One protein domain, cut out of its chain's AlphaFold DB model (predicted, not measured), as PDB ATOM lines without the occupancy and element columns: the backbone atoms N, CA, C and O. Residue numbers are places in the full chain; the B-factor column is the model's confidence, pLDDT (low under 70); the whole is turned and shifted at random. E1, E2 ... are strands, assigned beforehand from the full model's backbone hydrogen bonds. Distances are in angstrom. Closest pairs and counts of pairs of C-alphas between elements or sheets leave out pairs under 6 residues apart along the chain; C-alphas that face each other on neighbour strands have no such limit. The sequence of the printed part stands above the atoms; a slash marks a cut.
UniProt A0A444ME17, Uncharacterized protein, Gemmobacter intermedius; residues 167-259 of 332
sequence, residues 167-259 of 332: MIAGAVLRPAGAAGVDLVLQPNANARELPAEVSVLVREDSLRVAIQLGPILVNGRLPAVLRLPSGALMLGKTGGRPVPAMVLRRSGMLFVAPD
ATOM      1  N   MET A 167      90.686  96.095 125.538       93.56
ATOM      2  CA  MET A 167      91.337  97.306 126.042       93.56
ATOM      3  C   MET A 167      91.210  98.435 125.015       93.56
ATOM      4  O   MET A 167      91.651  98.291 123.876       93.56
ATOM      5  N   ILE A 168      90.657  99.578 125.426       93.44
ATOM      6  CA  ILE A 168      90.552 100.770 124.578       93.44
ATOM      7  C   ILE A 168      91.823 101.601 124.760       93.44
ATOM      8  O   ILE A 168      92.012 102.276 125.773       93.44
ATOM      9  N   ALA A 169      92.714 101.526 123.774       91.56
ATOM     10  CA  ALA A 169      93.991 102.227 123.801       91.56
ATOM     11  C   ALA A 169      93.833 103.742 123.581       91.56
ATOM     12  O   ALA A 169      92.968 104.197 122.834       91.56
ATOM     13  N   GLY A 170      94.726 104.522 124.197       91.75
ATOM     14  CA  GLY A 170      94.822 105.969 123.980       91.75
ATOM     15  C   GLY A 170      93.740 106.803 124.669       91.75
ATOM     16  O   GLY A 170      93.682 108.006 124.433       91.75
ATOM     17  N   ALA A 171      92.902 106.207 125.517       95.00
ATOM     18  CA  ALA A 171      91.915 106.961 126.274       95.00
ATOM     19  C   ALA A 171      92.587 107.945 127.249       95.00
ATOM     20  O   ALA A 171      93.635 107.656 127.834       95.00
ATOM     21  N   VAL A 172      91.976 109.114 127.440       95.25
ATOM     22  CA  VAL A 172      92.473 110.146 128.360       95.25
ATOM     23  C   VAL A 172      91.342 110.746 129.189       95.25
ATOM     24  O   VAL A 172      90.229 110.950 128.712       95.25
ATOM     25  N   LEU A 173      91.645 111.064 130.441       94.88
ATOM     26  CA  LEU A 173      90.791 111.792 131.369       94.88
ATOM     27  C   LEU A 173      91.177 113.269 131.327       94.88
ATOM     28  O   LEU A 173      92.276 113.652 131.730       94.88
ATOM     29  N   ARG A 174      90.278 114.113 130.828       93.38
ATOM     30  CA  ARG A 174      90.480 115.557 130.711       93.38
ATOM     31  C   ARG A 174      89.688 116.285 131.803       93.38
ATOM     32  O   ARG A 174      88.467 116.134 131.862       93.38
ATOM     33  N   PRO A 175      90.335 117.108 132.646       91.69
ATOM     34  CA  PRO A 175      89.621 117.958 133.595       91.69
ATOM     35  C   PRO A 175      88.665 118.913 132.866       91.69
ATOM     36  O   PRO A 175      89.078 119.605 131.937       91.69
ATOM     37  N   ALA A 176      87.403 118.976 133.297       88.88
ATOM     38  CA  ALA A 176      86.366 119.820 132.696       88.88
ATOM     39  C   ALA A 176      85.909 120.955 133.638       88.88
ATOM     40  O   ALA A 176      84.762 121.406 133.595       88.88
ATOM     41  N   GLY A 177      86.810 121.418 134.511       83.62
ATOM     42  CA  GLY A 177      86.522 122.447 135.512       83.62
ATOM     43  C   GLY A 177      85.518 121.970 136.565       83.62
ATOM     44  O   GLY A 177      85.591 120.837 137.033       83.62
ATOM     45  N   ALA A 178      84.562 122.830 136.932       80.56
ATOM     46  CA  ALA A 178      83.527 122.514 137.927       80.56
ATOM     47  C   ALA A 178      82.580 121.382 137.489       80.56
ATOM     48  O   ALA A 178      81.935 120.748 138.322       80.56
ATOM     49  N   ALA A 179      82.511 121.114 136.184       74.69
ATOM     50  CA  ALA A 179      81.616 120.126 135.606       74.69
ATOM     51  C   ALA A 179      82.182 118.690 135.642       74.69
ATOM     52  O   ALA A 179      81.578 117.800 135.054       74.69
ATOM     53  N   GLY A 180      83.316 118.452 136.314       87.44
ATOM     54  CA  GLY A 180      83.869 117.116 136.547       87.44
ATOM     55  C   GLY A 180      84.990 116.733 135.579       87.44
ATOM     56  O   GLY A 180      85.934 117.498 135.360       87.44
ATOM     57  N   VAL A 181      84.909 115.519 135.033       92.94
ATOM     58  CA  VAL A 181      85.960 114.910 134.204       92.94
ATOM     59  C   VAL A 181      85.356 114.384 132.906       92.94
ATOM     60  O   VAL A 181      84.370 113.654 132.927       92.94
ATOM     61  N   ASP A 182      85.969 114.733 131.777       94.88
ATOM     62  CA  ASP A 182      85.685 114.111 130.485       94.88
ATOM     63  C   ASP A 182      86.557 112.866 130.314       94.88
ATOM     64  O   ASP A 182      87.782 112.951 130.392       94.88
ATOM     65  N   LEU A 183      85.945 111.728 130.011       96.00
ATOM     66  CA  LEU A 183      86.634 110.564 129.471       96.00
ATOM     67  C   LEU A 183      86.606 110.634 127.943       96.00
ATOM     68  O   LEU A 183      85.556 110.474 127.325       96.00
ATOM     69  N   VAL A 184      87.765 110.861 127.333       95.06
ATOM     70  CA  VAL A 184      87.947 110.889 125.879       95.06
ATOM     71  C   VAL A 184      88.452 109.520 125.435       95.06
ATOM     72  O   VAL A 184      89.574 109.140 125.756       95.06
ATOM     73  N   LEU A 185      87.621 108.775 124.707       93.88
ATOM     74  CA  LEU A 185      87.931 107.425 124.220       93.88
ATOM     75  C   LEU A 185      88.674 107.435 122.879       93.88
ATOM     76  O   LEU A 185      89.363 106.477 122.550       93.88
ATOM     77  N   GLN A 186      88.534 108.512 122.101       88.56
ATOM     78  CA  GLN A 186      89.190 108.682 120.806       88.56
ATOM     79  C   GLN A 186      89.930 110.029 120.785       88.56
ATOM     80  O   GLN A 186      89.284 111.070 120.674       88.56
ATOM     81  N   PRO A 187      91.274 110.048 120.866       73.62
ATOM     82  CA  PRO A 187      92.056 111.290 120.928       73.62
ATOM     83  C   PRO A 187      91.841 112.229 119.738       73.62
ATOM     84  O   PRO A 187      91.946 113.443 119.880       73.62
ATOM     85  N   ASN A 188      91.527 111.657 118.572       75.75
ATOM     86  CA  ASN A 188      91.313 112.387 117.323       75.75
ATOM     87  C   ASN A 188      89.852 112.802 117.109       75.75
ATOM     88  O   ASN A 188      89.515 113.304 116.037       75.75
ATOM     89  N   ALA A 189      88.972 112.562 118.083       72.12
ATOM     90  CA  ALA A 189      87.594 112.999 117.977       72.12
ATOM     91  C   ALA A 189      87.540 114.520 117.854       72.12
ATOM     92  O   ALA A 189      88.251 115.253 118.548       72.12
ATOM     93  N   ASN A 190      86.696 115.001 116.945       69.62
ATOM     94  CA  ASN A 190      86.531 116.428 116.744       69.62
ATOM     95  C   ASN A 190      86.114 117.070 118.069       69.62
ATOM     96  O   ASN A 190      85.112 116.679 118.660       69.62
ATOM     97  N   ALA A 191      86.820 118.122 118.490       64.50
ATOM     98  CA  ALA A 191      86.525 118.875 119.717       64.50
ATOM     99  C   ALA A 191      85.099 119.476 119.778       64.50
ATOM    100  O   ALA A 191      84.735 120.100 120.769       64.50
ATOM    101  N   ARG A 192      84.311 119.322 118.705       67.25
ATOM    102  CA  ARG A 192      82.917 119.755 118.578       67.25
ATOM    103  C   ARG A 192      81.896 118.705 119.023       67.25
ATOM    104  O   ARG A 192      80.721 119.045 119.101       67.25
ATOM    105  N   GLU A 193      82.294 117.460 119.279       78.06
ATOM    106  CA  GLU A 193      81.363 116.461 119.810       78.06
ATOM    107  C   GLU A 193      80.982 116.808 121.253       78.06
ATOM    108  O   GLU A 193      81.843 116.980 122.118       78.06
ATOM    109  N   LEU A 194      79.677 116.954 121.498       81.31
ATOM    110  CA  LEU A 194      79.150 117.177 122.838       81.31
ATOM    111  C   LEU A 194      79.331 115.897 123.663       81.31
ATOM    112  O   LEU A 194      79.021 114.811 123.166       81.31
ATOM    113  N   PRO A 195      79.825 115.999 124.905       84.50
ATOM    114  CA  PRO A 195      80.038 114.826 125.731       84.50
ATOM    115  C   PRO A 195      78.690 114.225 126.141       84.50
ATOM    116  O   PRO A 195      77.787 114.944 126.568       84.50
ATOM    117  N   ALA A 196      78.559 112.904 126.028       88.62
ATOM    118  CA  ALA A 196      77.381 112.203 126.526       88.62
ATOM    119  C   ALA A 196      77.469 112.071 128.053       88.62
ATOM    120  O   ALA A 196      78.497 111.640 128.579       88.62
ATOM    121  N   GLU A 197      76.409 112.440 128.770       90.56
ATOM    122  CA  GLU A 197      76.326 112.232 130.218       90.56
ATOM    123  C   GLU A 197      76.086 110.757 130.532       90.56
ATOM    124  O   GLU A 197      75.298 110.085 129.863       90.56
ATOM    125  N   VAL A 198      76.779 110.241 131.549       93.00
ATOM    126  CA  VAL A 198      76.715 108.821 131.904       93.00
ATOM    127  C   VAL A 198      76.503 108.623 133.398       93.00
ATOM    128  O   VAL A 198      77.056 109.342 134.232       93.00
ATOM    129  N   SER A 199      75.731 107.598 133.748       91.19
ATOM    130  CA  SER A 199      75.677 107.088 135.116       91.19
ATOM    131  C   SER A 199      76.863 106.162 135.366       91.19
ATOM    132  O   SER A 199      77.207 105.331 134.522       91.19
ATOM    133  N   VAL A 200      77.488 106.305 136.531       94.94
ATOM    134  CA  VAL A 200      78.705 105.574 136.890       94.94
ATOM    135  C   VAL A 200      78.532 104.856 138.218       94.94
ATOM    136  O   VAL A 200      77.899 105.371 139.138       94.94
ATOM    137  N   LEU A 201      79.138 103.680 138.325       94.38
ATOM    138  CA  LEU A 201      79.417 103.025 139.593       94.38
ATOM    139  C   LEU A 201      80.827 103.428 140.014       94.38
ATOM    140  O   LEU A 201      81.765 103.289 139.230       94.38
ATOM    141  N   VAL A 202      80.979 103.932 141.233       92.38
ATOM    142  CA  VAL A 202      82.273 104.369 141.770       92.38
ATOM    143  C   VAL A 202      82.798 103.282 142.699       92.38
ATOM    144  O   VAL A 202      82.060 102.774 143.543       92.38
ATOM    145  N   ARG A 203      84.062 102.889 142.531       90.75
ATOM    146  CA  ARG A 203      84.733 101.995 143.482       90.75
ATOM    147  C   ARG A 203      84.904 102.721 144.818       90.75
ATOM    148  O   ARG A 203      85.098 103.928 144.828       90.75
ATOM    149  N   GLU A 204      84.901 101.997 145.934       86.19
ATOM    150  CA  GLU A 204      85.028 102.584 147.282       86.19
ATOM    151  C   GLU A 204      86.251 103.508 147.453       86.19
ATOM    152  O   GLU A 204      86.185 104.491 148.182       86.19
ATOM    153  N   ASP A 205      87.347 103.246 146.731       86.06
ATOM    154  CA  ASP A 205      88.560 104.074 146.747       86.06
ATOM    155  C   ASP A 205      88.469 105.364 145.903       86.06
ATOM    156  O   ASP A 205      89.385 106.180 145.936       86.06
ATOM    157  N   SER A 206      87.389 105.566 145.140       88.06
ATOM    158  CA  SER A 206      87.197 106.688 144.201       88.06
ATOM    159  C   SER A 206      88.282 106.824 143.118       88.06
ATOM    160  O   SER A 206      88.403 107.870 142.467       88.06
ATOM    161  N   LEU A 207      89.074 105.769 142.896       90.75
ATOM    162  CA  LEU A 207      90.129 105.728 141.878       90.75
ATOM    163  C   LEU A 207      89.671 105.042 140.592       90.75
ATOM    164  O   LEU A 207      90.356 105.131 139.574       90.75
ATOM    165  N   ARG A 208      88.545 104.326 140.623       94.81
ATOM    166  CA  ARG A 208      88.016 103.593 139.470       94.81
ATOM    167  C   ARG A 208      86.518 103.781 139.357       94.81
ATOM    168  O   ARG A 208      85.814 103.813 140.365       94.81
ATOM    169  N   VAL A 209      86.037 103.825 138.122       96.56
ATOM    170  CA  VAL A 209      84.604 103.837 137.824       96.56
ATOM    171  C   VAL A 209      84.245 102.739 136.837       96.56
ATOM    172  O   VAL A 209      85.077 102.316 136.032       96.56
ATOM    173  N   ALA A 210      82.997 102.287 136.897       96.94
ATOM    174  CA  ALA A 210      82.397 101.413 135.904       96.94
ATOM    175  C   ALA A 210      81.175 102.099 135.274       96.94
ATOM    176  O   ALA A 210      80.345 102.668 135.979       96.94
ATOM    177  N   ILE A 211      81.065 102.045 133.949       96.88
ATOM    178  CA  ILE A 211      80.003 102.687 133.165       96.88
ATOM    179  C   ILE A 211      79.224 101.600 132.434       96.88
ATOM    180  O   ILE A 211      79.826 100.767 131.757       96.88
ATOM    181  N   GLN A 212      77.900 101.606 132.542       94.06
ATOM    182  CA  GLN A 212      77.068 100.644 131.824       94.06
ATOM    183  C   GLN A 212      76.976 101.015 130.339       94.06
ATOM    184  O   GLN A 212      76.624 102.142 129.999       94.06
ATOM    185  N   LEU A 213      77.272 100.064 129.448       92.00
ATOM    186  CA  LEU A 213      77.304 100.303 128.000       92.00
ATOM    187  C   LEU A 213      75.916 100.511 127.393       92.00
ATOM    188  O   LEU A 213      75.759 101.345 126.510       92.00
ATOM    189  N   GLY A 214      74.920  99.742 127.841       89.81
ATOM    190  CA  GLY A 214      73.589  99.710 127.222       89.81
ATOM    191  C   GLY A 214      72.986 101.102 126.976       89.81
ATOM    192  O   GLY A 214      72.643 101.397 125.834       89.81
ATOM    193  N   PRO A 215      72.923 101.980 127.995       91.12
ATOM    194  CA  PRO A 215      72.364 103.325 127.850       91.12
ATOM    195  C   PRO A 215      73.197 104.300 127.003       91.12
ATOM    196  O   PRO A 215      72.655 105.296 126.534       91.12
ATOM    197  N   ILE A 216      74.501 104.057 126.831       91.69
ATOM    198  CA  ILE A 216      75.422 105.035 126.223       91.69
ATOM    199  C   ILE A 216      75.723 104.754 124.749       91.69
ATOM    200  O   ILE A 216      76.296 105.602 124.069       91.69
ATOM    201  N   LEU A 217      75.383 103.567 124.242       91.06
ATOM    202  CA  LEU A 217      75.647 103.200 122.853       91.06
ATOM    203  C   LEU A 217      74.673 103.913 121.908       91.06
ATOM    204  O   LEU A 217      73.466 103.687 121.952       91.06
ATOM    205  N   VAL A 218      75.210 104.700 120.977       86.94
ATOM    206  CA  VAL A 218      74.439 105.348 119.909       86.94
ATOM    207  C   VAL A 218      74.665 104.565 118.623       86.94
ATOM    208  O   VAL A 218      75.787 104.488 118.124       86.94
ATOM    209  N   ASN A 219      73.613 103.936 118.091       88.69
ATOM    210  CA  ASN A 219      73.700 103.049 116.920       88.69
ATOM    211  C   ASN A 219      74.765 101.943 117.085       88.69
ATOM    212  O   ASN A 219      75.507 101.626 116.155       88.69
ATOM    213  N   GLY A 220      74.886 101.402 118.303       88.06
ATOM    214  CA  GLY A 220      75.866 100.365 118.639       88.06
ATOM    215  C   GLY A 220      77.315 100.854 118.752       88.06
ATOM    216  O   GLY A 220      78.215 100.029 118.903       88.06
ATOM    217  N   ARG A 221      77.564 102.169 118.696       89.88
ATOM    218  CA  ARG A 221      78.898 102.766 118.835       89.88
ATOM    219  C   ARG A 221      79.019 103.562 120.127       89.88
ATOM    220  O   ARG A 221      78.059 104.179 120.582       89.88
ATOM    221  N   LEU A 222      80.219 103.544 120.700       91.88
ATOM    222  CA  LEU A 222      80.563 104.372 121.849       91.88
ATOM    223  C   LEU A 222      80.722 105.838 121.420       91.88
ATOM    224  O   LEU A 222      81.402 106.087 120.420       91.88
ATOM    225  N   PRO A 223      80.145 106.799 122.164       92.62
ATOM    226  CA  PRO A 223      80.459 108.213 122.000       92.62
ATOM    227  C   PRO A 223      81.953 108.451 122.213       92.62
ATOM    228  O   PRO A 223      82.576 107.792 123.048       92.62
ATOM    229  N   ALA A 224      82.544 109.402 121.491       93.50
ATOM    230  CA  ALA A 224      83.974 109.650 121.621       93.50
ATOM    231  C   ALA A 224      84.358 110.312 122.952       93.50
ATOM    232  O   ALA A 224      85.489 110.146 123.418       93.50
ATOM    233  N   VAL A 225      83.425 111.055 123.557       94.50
ATOM    234  CA  VAL A 225      83.610 111.744 124.836       94.50
ATOM    235  C   VAL A 225      82.436 111.440 125.762       94.50
ATOM    236  O   VAL A 225      81.276 111.627 125.393       94.50
ATOM    237  N   LEU A 226      82.747 110.999 126.979       95.38
ATOM    238  CA  LEU A 226      81.784 110.736 128.045       95.38
ATOM    239  C   LEU A 226      82.037 111.697 129.209       95.38
ATOM    240  O   LEU A 226      83.166 111.808 129.687       95.38
ATOM    241  N   ARG A 227      80.996 112.380 129.687       95.50
ATOM    242  CA  ARG A 227      81.069 113.251 130.865       95.50
ATOM    243  C   ARG A 227      80.821 112.423 132.118       95.50
ATOM    244  O   ARG A 227      79.709 111.945 132.333       95.50
ATOM    245  N   LEU A 228      81.846 112.279 132.955       95.56
ATOM    246  CA  LEU A 228      81.704 111.656 134.267       95.56
ATOM    247  C   LEU A 228      81.079 112.659 135.253       95.56
ATOM    248  O   LEU A 228      81.455 113.838 135.225       95.56
ATOM    249  N   PRO A 229      80.181 112.217 136.155       92.50
ATOM    250  CA  PRO A 229      79.647 113.067 137.213       92.50
ATOM    251  C   PRO A 229      80.757 113.698 138.061       92.50
ATOM    252  O   PRO A 229      81.810 113.094 138.294       92.50
ATOM    253  N   SER A 230      80.525 114.917 138.549       91.00
ATOM    254  CA  SER A 230      81.484 115.587 139.432       91.00
ATOM    255  C   SER A 230      81.740 114.744 140.685       91.00
ATOM    256  O   SER A 230      80.806 114.225 141.294       91.00
ATOM    257  N   GLY A 231      83.013 114.563 141.044       89.12
ATOM    258  CA  GLY A 231      83.427 113.722 142.171       89.12
ATOM    259  C   GLY A 231      83.480 112.215 141.891       89.12
ATOM    260  O   GLY A 231      83.951 111.479 142.749       89.12
ATOM    261  N   ALA A 232      83.079 111.744 140.703       91.38
ATOM    262  CA  ALA A 232      83.115 110.316 140.371       91.38
ATOM    263  C   ALA A 232      84.530 109.718 140.345       91.38
ATOM    264  O   ALA A 232      84.697 108.519 140.548       91.38
ATOM    265  N   LEU A 233      85.545 110.535 140.054       91.81
ATOM    266  CA  LEU A 233      86.928 110.087 139.957       91.81
ATOM    267  C   LEU A 233      87.885 111.160 140.483       91.81
ATOM    268  O   LEU A 233      87.837 112.318 140.060       91.81
ATOM    269  N   MET A 234      88.787 110.768 141.380       86.56
ATOM    270  CA  MET A 234      89.822 111.651 141.917       86.56
ATOM    271  C   MET A 234      91.066 111.643 141.017       86.56
ATOM    272  O   MET A 234      91.859 110.706 141.048       86.56
ATOM    273  N   LEU A 235      91.262 112.709 140.232       85.50
ATOM    274  CA  LEU A 235      92.433 112.866 139.349       85.50
ATOM    275  C   LEU A 235      93.699 113.392 140.057       85.50
ATOM    276  O   LEU A 235      94.756 113.504 139.439       85.50
ATOM    277  N   GLY A 236      93.617 113.744 141.342       82.00
ATOM    278  CA  GLY A 236      94.711 114.413 142.050       82.00
ATOM    279  C   GLY A 236      95.039 115.803 141.478       82.00
ATOM    280  O   GLY A 236      94.242 116.424 140.771       82.00
ATOM    281  N   LYS A 237      96.226 116.335 141.801       79.19
ATOM    282  CA  LYS A 237      96.686 117.658 141.336       79.19
ATOM    283  C   LYS A 237      97.281 117.567 139.926       79.19
ATOM    284  O   LYS A 237      98.493 117.611 139.758       79.19
ATOM    285  N   THR A 238      96.434 117.472 138.905       80.06
ATOM    286  CA  THR A 238      96.888 117.396 137.499       80.06
ATOM    287  C   THR A 238      97.244 118.753 136.891       80.06
ATOM    288  O   THR A 238      97.776 118.817 135.783       80.06
ATOM    289  N   GLY A 239      96.912 119.859 137.568       80.44
ATOM    290  CA  GLY A 239      97.104 121.211 137.032       80.44
ATOM    291  C   GLY A 239      96.316 121.464 135.740       80.44
ATOM    292  O   GLY A 239      96.769 122.228 134.894       80.44
ATOM    293  N   GLY A 240      95.184 120.775 135.549       85.06
ATOM    294  CA  GLY A 240      94.364 120.879 134.338       85.06
ATOM    295  C   GLY A 240      94.869 120.044 133.157       85.06
ATOM    296  O   GLY A 240      94.244 120.052 132.099       85.06
ATOM    297  N   ARG A 241      95.976 119.307 133.313       89.25
ATOM    298  CA  ARG A 241      96.512 118.450 132.249       89.25
ATOM    299  C   ARG A 241      95.653 117.188 132.079       89.25
ATOM    300  O   ARG A 241      95.183 116.649 133.085       89.25
ATOM    301  N   PRO A 242      95.465 116.700 130.838       91.69
ATOM    302  CA  PRO A 242      94.890 115.382 130.601       91.69
ATOM    303  C   PRO A 242      95.742 114.285 131.246       91.69
ATOM    304  O   PRO A 242      96.971 114.351 131.211       91.69
ATOM    305  N   VAL A 243      95.085 113.279 131.811       93.50
ATOM    306  CA  VAL A 243      95.716 112.105 132.423       93.50
ATOM    307  C   VAL A 243      95.410 110.892 131.552       93.50
ATOM    308  O   VAL A 243      94.240 110.681 131.237       93.50
ATOM    309  N   PRO A 244      96.402 110.089 131.141       94.94
ATOM    310  CA  PRO A 244      96.149 108.825 130.457       94.94
ATOM    311  C   PRO A 244      95.195 107.937 131.259       94.94
ATOM    312  O   PRO A 244      95.204 107.950 132.489       94.94
ATOM    313  N   ALA A 245      94.335 107.194 130.572       95.56
ATOM    314  CA  ALA A 245      93.337 106.348 131.205       95.56
ATOM    315  C   ALA A 245      93.450 104.917 130.692       95.56
ATOM    316  O   ALA A 245      93.468 104.671 129.487       95.56
ATOM    317  N   MET A 246      93.461 103.966 131.619       96.31
ATOM    318  CA  MET A 246      93.251 102.564 131.307       96.31
ATOM    319  C   MET A 246      91.745 102.318 131.229       96.31
ATOM    320  O   MET A 246      91.037 102.439 132.232       96.31
ATOM    321  N   VAL A 247      91.262 101.988 130.031       96.56
ATOM    322  CA  VAL A 247      89.850 101.697 129.778       96.56
ATOM    323  C   VAL A 247      89.700 100.265 129.291       96.56
ATOM    324  O   VAL A 247      90.283  99.871 128.281       96.56
ATOM    325  N   LEU A 248      88.893  99.492 130.011       96.25
ATOM    326  CA  LEU A 248      88.608  98.095 129.722       96.25
ATOM    327  C   LEU A 248      87.118  97.917 129.453       96.25
ATOM    328  O   LEU A 248      86.286  98.255 130.293       96.25
ATOM    329  N   ARG A 249      86.773  97.344 128.309       94.69
ATOM    330  CA  ARG A 249      85.416  96.932 127.976       94.69
ATOM    331  C   ARG A 249      85.247  95.462 128.328       94.69
ATOM    332  O   ARG A 249      86.008  94.631 127.845       94.69
ATOM    333  N   ARG A 250      84.264  95.142 129.171       92.88
ATOM    334  CA  ARG A 250      83.980  93.760 129.582       92.88
ATOM    335  C   ARG A 250      82.550  93.613 130.094       92.88
ATOM    336  O   ARG A 250      82.082  94.460 130.849       92.88
ATOM    337  N   SER A 251      81.865  92.538 129.697       89.38
ATOM    338  CA  SER A 251      80.538  92.149 130.217       89.38
ATOM    339  C   SER A 251      79.498  93.284 130.223       89.38
ATOM    340  O   SER A 251      78.769  93.471 131.193       89.38
ATOM    341  N   GLY A 252      79.439  94.082 129.151       90.88
ATOM    342  CA  GLY A 252      78.482  95.192 129.056       90.88
ATOM    343  C   GLY A 252      78.863  96.447 129.857       90.88
ATOM    344  O   GLY A 252      78.042  97.356 129.969       90.88
ATOM    345  N   MET A 253      80.087  96.517 130.382       95.12
ATOM    346  CA  MET A 253      80.603  97.638 131.169       95.12
ATOM    347  C   MET A 253      81.892  98.206 130.559       95.12
ATOM    348  O   MET A 253      82.651  97.491 129.899       95.12
ATOM    349  N   LEU A 254      82.158  99.486 130.822       96.38
ATOM    350  CA  LEU A 254      83.478 100.105 130.695       96.38
ATOM    351  C   LEU A 254      84.055 100.337 132.083       96.38
ATOM    352  O   LEU A 254      83.474 101.081 132.866       96.38
ATOM    353  N   PHE A 255      85.205  99.748 132.365       96.75
ATOM    354  CA  PHE A 255      85.987 100.008 133.565       96.75
ATOM    355  C   PHE A 255      87.063 101.032 133.238       96.75
ATOM    356  O   PHE A 255      87.805 100.863 132.273       96.75
ATOM    357  N   VAL A 256      87.141 102.089 134.037       96.94
ATOM    358  CA  VAL A 256      88.010 103.239 133.788       96.94
ATOM    359  C   VAL A 256      88.867 103.475 135.022       96.94
ATOM    360  O   VAL A 256      88.348 103.564 136.137       96.94
ATOM    361  N   ALA A 257      90.175 103.593 134.816       96.12
ATOM    362  CA  ALA A 257      91.133 103.963 135.847       96.12
ATOM    363  C   ALA A 257      92.146 104.976 135.287       96.12
ATOM    364  O   ALA A 257      92.567 104.830 134.138       96.12
ATOM    365  N   PRO A 258      92.566 105.987 136.064       94.88
ATOM    366  CA  PRO A 258      93.672 106.850 135.678       94.88
ATOM    367  C   PRO A 258      94.976 106.045 135.667       94.88
ATOM    368  O   PRO A 258      95.253 105.271 136.585       94.88
ATOM    369  N   ASP A 259      95.785 106.246 134.635       93.00
ATOM    370  CA  ASP A 259      97.122 105.679 134.510       93.00
ATOM    371  C   ASP A 259      98.173 106.752 134.822       93.00
ATOM    372  O   ASP A 259      98.603 107.535 133.971       93.00
TER     373      ASP A 259
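Overview. This is residues 167 to 259 of the 332 residues of an uncharacterized protein of Gemmobacter intermedius (UniProt A0A444ME17). With little regular structure, this is one strongly twisted sheet, curled like part of a barrel and folded back on itself: E3, E4, E7 and E6 face E2 and E5, with E1 as the hinge. The printed part has 93 residues with seven named strands, E1 to E7, and no named helix; the sheet's order is E3 E4 E7 E6 E1 E2 E5, antiparallel. The class is all strand, with 33 residues in named strands. It is compact, radius of gyration of the C-alphas 12.1 A, spanning 36 by 32 by 23 A.

Arrangement. E1, residues 172 to 175, and E2, residues 181 to 184, form a hairpin, N 174 and O 182 within hydrogen-bond range at 2.8 A. E2 neighbours E5, residues 225 to 228, with N 183 and O 226 at 2.8 A. E1 also neighbours E6, residues 243 to 250, with N 173 and O 243 at 2.7 A. E6 and E7, residues 253 to 258, form a hairpin, N 248 and O 255 at 2.9 A. E7 neighbours E4, residues 209 to 212, with N 211 and O 254 at 2.8 A. E3, residues 200 to 202, and E4 form a hairpin, N 201 and O 210 at 2.8 A.

Along the chain. E1 begins at C-alpha 172 (92.473, 110.146, 128.360); E7 ends at C-alpha 258 (93.672, 106.850, 135.678). E6 is 22.0 A long.

Size, cuts and confidence. The printed part has no cut. Links E2 to E3, E4 to E5 and E5 to E6 are long. Residues 190 to 192 have pLDDT under 70.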